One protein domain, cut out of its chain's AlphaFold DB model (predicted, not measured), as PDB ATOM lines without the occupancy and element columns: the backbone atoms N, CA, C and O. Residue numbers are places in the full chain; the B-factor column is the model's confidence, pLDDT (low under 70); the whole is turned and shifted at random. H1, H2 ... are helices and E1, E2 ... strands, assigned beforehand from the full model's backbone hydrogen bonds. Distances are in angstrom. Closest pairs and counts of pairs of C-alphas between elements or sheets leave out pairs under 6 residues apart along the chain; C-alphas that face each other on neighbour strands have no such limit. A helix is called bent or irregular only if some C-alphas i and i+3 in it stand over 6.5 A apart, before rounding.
ATOM      1  N   LYS A 102     100.271 138.013 131.396       50.19
ATOM      2  CA  LYS A 102      99.821 139.375 131.637       50.19
ATOM      3  C   LYS A 102      98.745 139.644 130.597       50.19
ATOM      4  O   LYS A 102      99.073 139.746 129.419       50.19
ATOM      5  N   ASP A 103      97.498 139.719 131.030       57.94
ATOM      6  CA  ASP A 103      96.394 140.156 130.179       57.94
ATOM      7  C   ASP A 103      95.810 141.426 130.788       57.94
ATOM      8  O   ASP A 103      95.174 141.371 131.841       57.94
ATOM      9  N   GLY A 104      96.158 142.569 130.194       67.81
ATOM     10  CA  GLY A 104      95.873 143.893 130.747       67.81
ATOM     11  C   GLY A 104      96.276 144.004 132.223       67.81
ATOM     12  O   GLY A 104      97.471 144.040 132.560       67.81
ATOM     13  N   ASP A 105      95.250 144.017 133.074       72.44
ATOM     14  CA  ASP A 105      95.296 144.220 134.522       72.44
ATOM     15  C   ASP A 105      95.445 142.933 135.347       72.44
ATOM     16  O   ASP A 105      95.501 143.001 136.577       72.44
ATOM     17  N   TRP A 106      95.537 141.756 134.718       77.12
ATOM     18  CA  TRP A 106      95.513 140.466 135.415       77.12
ATOM     19  C   TRP A 106      96.787 139.636 135.222       77.12
ATOM     20  O   TRP A 106      97.392 139.601 134.149       77.12
ATOM     21  N   LEU A 107      97.169 138.925 136.286       77.06
ATOM     22  CA  LEU A 107      98.190 137.880 136.313       77.06
ATOM     23  C   LEU A 107      97.523 136.526 136.486       77.06
ATOM     24  O   LEU A 107      96.917 136.251 137.521       77.06
ATOM     25  N   TRP A 108      97.704 135.663 135.499       78.38
ATOM     26  CA  TRP A 108      97.168 134.307 135.497       78.38
ATOM     27  C   TRP A 108      98.250 133.299 135.851       78.38
ATOM     28  O   TRP A 108      99.391 133.456 135.427       78.38
ATOM     29  N   PHE A 109      97.917 132.259 136.614       75.31
ATOM     30  CA  PHE A 109      98.838 131.157 136.898       75.31
ATOM     31  C   PHE A 109      98.096 129.897 137.353       75.31
ATOM     32  O   PHE A 109      96.953 129.954 137.798       75.31
ATOM     33  N   GLN A 110      98.753 128.741 137.267       79.94
ATOM     34  CA  GLN A 110      98.190 127.456 137.684       79.94
ATOM     35  C   GLN A 110      98.889 126.933 138.945       79.94
ATOM     36  O   GLN A 110     100.115 126.962 139.044       79.94
ATOM     37  N   ARG A 111      98.111 126.401 139.895       78.88
ATOM     38  CA  ARG A 111      98.605 125.693 141.085       78.88
ATOM     39  C   ARG A 111      97.913 124.335 141.195       78.88
ATOM     40  O   ARG A 111      96.729 124.258 141.533       78.88
ATOM     41  N   GLY A 112      98.650 123.262 140.904       85.12
ATOM     42  CA  GLY A 112      98.080 121.915 140.788       85.12
ATOM     43  C   GLY A 112      96.974 121.889 139.732       85.12
ATOM     44  O   GLY A 112      97.184 122.336 138.608       85.12
ATOM     45  N   ASP A 113      95.777 121.451 140.111       86.38
ATOM     46  CA  ASP A 113      94.602 121.417 139.227       86.38
ATOM     47  C   ASP A 113      93.795 122.721 139.209       86.38
ATOM     48  O   ASP A 113      92.680 122.737 138.697       86.38
ATOM     49  N   THR A 114      94.289 123.812 139.792       85.56
ATOM     50  CA  THR A 114      93.518 125.058 139.912       85.56
ATOM     51  C   THR A 114      94.150 126.174 139.092       85.56
ATOM     52  O   THR A 114      95.336 126.464 139.244       85.56
ATOM     53  N   LEU A 115      93.348 126.815 138.245       83.94
ATOM     54  CA  LEU A 115      93.687 128.061 137.568       83.94
ATOM     55  C   LEU A 115      93.362 129.230 138.499       83.94
ATOM     56  O   LEU A 115      92.272 129.271 139.074       83.94
ATOM     57  N   MET A 116      94.295 130.162 138.641       84.31
ATOM     58  CA  MET A 116      94.233 131.292 139.561       84.31
ATOM     59  C   MET A 116      94.467 132.608 138.813       84.31
ATOM     60  O   MET A 116      95.166 132.629 137.797       84.31
ATOM     61  N   VAL A 117      93.926 133.699 139.354       82.12
ATOM     62  CA  VAL A 117      94.143 135.064 138.865       82.12
ATOM     63  C   VAL A 117      94.418 136.027 140.023       82.12
ATOM     64  O   VAL A 117      93.844 135.894 141.106       82.12
ATOM     65  N   ALA A 118      95.296 137.001 139.800       80.75
ATOM     66  CA  ALA A 118      95.586 138.095 140.725       80.75
ATOM     67  C   ALA A 118      95.716 139.426 139.962       80.75
ATOM     68  O   ALA A 118      96.038 139.400 138.772       80.75
ATOM     69  N   PRO A 119      95.488 140.588 140.599       79.25
ATOM     70  CA  PRO A 119      95.754 141.877 139.969       79.25
ATOM     71  C   PRO A 119      97.224 142.003 139.571       79.25
ATOM     72  O   PRO A 119      98.118 141.606 140.316       79.25
ATOM     73  N   ARG A 120      97.504 142.619 138.428       75.69
ATOM     74  CA  ARG A 120      98.872 142.783 137.931       75.69
ATOM     75  C   ARG A 120      99.776 143.575 138.861       75.69
ATOM     76  O   ARG A 120     100.963 143.266 138.945       75.69
ATOM     77  N   ALA A 121      99.214 144.515 139.611       77.25
ATOM     78  CA  ALA A 121      99.931 145.253 140.645       77.25
ATOM     79  C   ALA A 121     100.547 144.340 141.727       77.25
ATOM     80  O   ALA A 121     101.537 144.713 142.340       77.25
ATOM     81  N   SER A 122     100.033 143.119 141.926       75.12
ATOM     82  CA  SER A 122     100.589 142.174 142.901       75.12
ATOM     83  C   SER A 122     101.751 141.332 142.350       75.12
ATOM     84  O   SER A 122     102.135 140.348 142.985       75.12
ATOM     85  N   ALA A 123     102.293 141.646 141.163       72.81
ATOM     86  CA  ALA A 123     103.382 140.881 140.544       72.81
ATOM     87  C   ALA A 123     104.611 140.763 141.455       72.81
ATOM     88  O   ALA A 123     105.209 139.689 141.538       72.81
ATOM     89  N   GLU A 124     104.947 141.865 142.128       69.06
ATOM     90  CA  GLU A 124     106.133 142.029 142.975       69.06
ATOM     91  C   GLU A 124     105.988 141.339 144.336       69.06
ATOM     92  O   GLU A 124     106.975 141.062 145.015       69.06
ATOM     93  N   TRP A 125     104.758 140.995 144.722       68.75
ATOM     94  CA  TRP A 125     104.451 140.342 145.988       68.75
ATOM     95  C   TRP A 125     104.267 138.842 145.784       68.75
ATOM     96  O   TRP A 125     103.201 138.278 146.030       68.75
ATOM     97  N   GLU A 126     105.324 138.172 145.320       59.66
ATOM     98  CA  GLU A 126     105.303 136.721 145.080       59.66
ATOM     99  C   GLU A 126     104.880 135.931 146.323       59.66
ATOM    100  O   GLU A 126     104.134 134.956 146.215       59.66
ATOM    101  N   THR A 127     105.270 136.413 147.505       59.53
ATOM    102  CA  THR A 127     104.894 135.858 148.810       59.53
ATOM    103  C   THR A 127     103.429 136.083 149.177       59.53
ATOM    104  O   THR A 127     102.930 135.366 150.032       59.53
ATOM    105  N   LEU A 128     102.716 137.018 148.541       56.84
ATOM    106  CA  LEU A 128     101.282 137.257 148.748       56.84
ATOM    107  C   LEU A 128     100.403 136.565 147.699       56.84
ATOM    108  O   LEU A 128      99.184 136.595 147.827       56.84
ATOM    109  N   ARG A 129     100.969 135.847 146.713       60.06
ATOM    110  CA  ARG A 129     100.182 135.067 145.727       60.06
ATOM    111  C   ARG A 129      99.282 133.990 146.362       60.06
ATOM    112  O   ARG A 129      98.454 133.405 145.664       60.06
ATOM    113  N   PHE A 130      99.383 133.751 147.674       60.19
ATOM    114  CA  PHE A 130      98.393 132.997 148.450       60.19
ATOM    115  C   PHE A 130      96.982 133.606 148.411       60.19
ATOM    116  O   PHE A 130      96.023 132.868 148.617       60.19
ATOM    117  N   SER A 131      96.834 134.903 148.115       66.69
ATOM    118  CA  SER A 131      95.539 135.593 148.042       66.69
ATOM    119  C   SER A 131      94.936 135.659 146.633       66.69
ATOM    120  O   SER A 131      93.957 136.373 146.421       66.69
ATOM    121  N   ALA A 132      95.511 134.960 145.649       79.44
ATOM    122  CA  ALA A 132      94.934 134.914 144.311       79.44
ATOM    123  C   ALA A 132      93.564 134.225 144.315       79.44
ATOM    124  O   ALA A 132      93.305 133.296 145.082       79.44
ATOM    125  N   MET A 133      92.689 134.651 143.410       85.69
ATOM    126  CA  MET A 133      91.357 134.081 143.265       85.69
ATOM    127  C   MET A 133      91.409 132.863 142.344       85.69
ATOM    128  O   MET A 133      91.968 132.922 141.252       85.69
ATOM    129  N   SER A 134      90.787 131.755 142.747       86.31
ATOM    130  CA  SER A 134      90.581 130.616 141.848       86.31
ATOM    131  C   SER A 134      89.597 130.985 140.743       86.31
ATOM    132  O   SER A 134      88.539 131.542 141.026       86.31
ATOM    133  N   VAL A 135      89.897 130.627 139.497       85.38
ATOM    134  CA  VAL A 135      89.019 130.842 138.337       85.38
ATOM    135  C   VAL A 135      88.402 129.547 137.842       85.38
ATOM    136  O   VAL A 135      87.223 129.514 137.508       85.38
ATOM    137  N   ALA A 136      89.162 128.462 137.829       85.81
ATOM    138  CA  ALA A 136      88.655 127.164 137.423       85.81
ATOM    139  C   ALA A 136      89.454 126.048 138.088       85.81
ATOM    140  O   ALA A 136      90.598 126.240 138.500       85.81
ATOM    141  N   ARG A 137      88.856 124.863 138.166       85.06
ATOM    142  CA  ARG A 137      89.522 123.643 138.603       85.06
ATOM    143  C   ARG A 137      89.386 122.560 137.545       85.06
ATOM    144  O   ARG A 137      88.295 122.328 137.024       85.06
ATOM    145  N   LYS A 138      90.487 121.873 137.268       83.69
ATOM    146  CA  LYS A 138      90.536 120.721 136.383       83.69
ATOM    147  C   LYS A 138      89.830 119.544 137.046       83.69
ATOM    148  O   LYS A 138      90.092 119.220 138.206       83.69
ATOM    149  N   ARG A 139      88.918 118.910 136.315       81.75
ATOM    150  CA  ARG A 139      88.241 117.667 136.696       81.75
ATOM    151  C   ARG A 139      88.274 116.709 135.509       81.75
ATOM    152  O   ARG A 139      87.405 116.749 134.645       81.75
ATOM    153  N   GLY A 140      89.290 115.849 135.479       81.94
ATOM    154  CA  GLY A 140      89.544 114.974 134.334       81.94
ATOM    155  C   GLY A 140      89.995 115.789 133.111       81.94
ATOM    156  O   GLY A 140      90.941 116.574 133.244       81.94
ATOM    157  N   PRO A 141      89.364 115.617 131.933       77.94
ATOM    158  CA  PRO A 141      89.691 116.410 130.747       77.94
ATOM    159  C   PRO A 141      89.119 117.834 130.804       77.94
ATOM    160  O   PRO A 141      89.653 118.724 130.147       77.94
ATOM    161  N   ASP A 142      88.078 118.060 131.612       76.56
ATOM    162  CA  ASP A 142      87.306 119.299 131.608       76.56
ATOM    163  C   ASP A 142      87.753 120.281 132.692       76.56
ATOM    164  O   ASP A 142      88.169 119.904 133.795       76.56
ATOM    165  N   TRP A 143      87.566 121.569 132.412       80.94
ATOM    166  CA  TRP A 143      87.652 122.628 133.409       80.94
ATOM    167  C   TRP A 143      86.270 122.993 133.922       80.94
ATOM    168  O   TRP A 143      85.320 123.179 133.161       80.94
ATOM    169  N   GLN A 144      86.168 123.110 135.239       84.19
ATOM    170  CA  GLN A 144      84.970 123.596 135.901       84.19
ATOM    171  C   GLN A 144      85.263 124.976 136.473       84.19
ATOM    172  O   GLN A 144      86.237 125.104 137.223       84.19
ATOM    173  N   PRO A 145      84.461 125.999 136.150       86.81
ATOM    174  CA  PRO A 145      84.644 127.315 136.726       86.81
ATOM    175  C   PRO A 145      84.495 127.246 138.248       86.81
ATOM    176  O   PRO A 145      83.706 126.468 138.796       86.81
ATOM    177  N   SER A 146      85.308 128.032 138.943       86.75
ATOM    178  CA  SER A 146      85.251 128.146 140.393       86.75
ATOM    179  C   SER A 146      84.084 129.055 140.787       86.75
ATOM    180  O   SER A 146      83.690 129.956 140.050       86.75
ATOM    181  N   TYR A 147      83.552 128.882 141.993       87.44
ATOM    182  CA  TYR A 147      82.540 129.805 142.505       87.44
ATOM    183  C   TYR A 147      83.044 131.257 142.599       87.44
ATOM    184  O   TYR A 147      82.304 132.184 142.276       87.44
TER     185      TYR A 147
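AT A GLANCE: This is residues 102 to 147 of the 222 residues of the protein "Methyltranf_PUA domain-containing protein" of Planctomycetes bacterium (UniProt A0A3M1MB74). Two antiparallel hairpins, E1-E2 and E3-E4, stand side by side in one strongly twisted sheet, and two short irregular helices link them: H1 follows directly on the last residue of E2, and H2 leads back to the start of E3, with Arg 129 near Ala 118 of E2, their C-alphas 7.4 A apart. The printed part has 46 residues, class mixed; its elements run E1, E2, H1, H2, E3, E4, and the sheet's order is E1 E2 E3 E4. It is only just compact, close to loose, with radius of gyration of the C-alphas 11.1 A and spans 33 by 22 by 16 A.

HOW THE PARTS SIT: Start at E1, residues 106 to 111, in a hairpin with E2, residues 114 to 119: N 109 and O 116 are 3.0 A apart. Next, H1, residues 120 to 124, and H2, residues 126 to 131, only graze the sheet; O i to N i+4 pairs within hydrogen-bond range are 0 of 1 and 0 of 2, i+3 pairs 1 of 2 and 2 of 3. E3, residues 133 to 139, is antiparallel to E2 (N 117 and O 133, 2.8 A) and forms a hairpin with E4, residues 142 to 145 (N 137 and O 144, 2.8 A).

IN THESE COORDINATES: Find C-alpha 106 at (95.513, 140.466, 135.415), where E1 begins; E3, 18.0 A, is followed by E4, ending at C-alpha 145, (84.644, 127.315, 136.726).

THE WHOLE: The C-alphas farthest apart, of Glu 124 and Gly 140, are 32.9 A apart. The printed part has no cut; pLDDT is under 70 at residues 102 to 104 and 124 to 131.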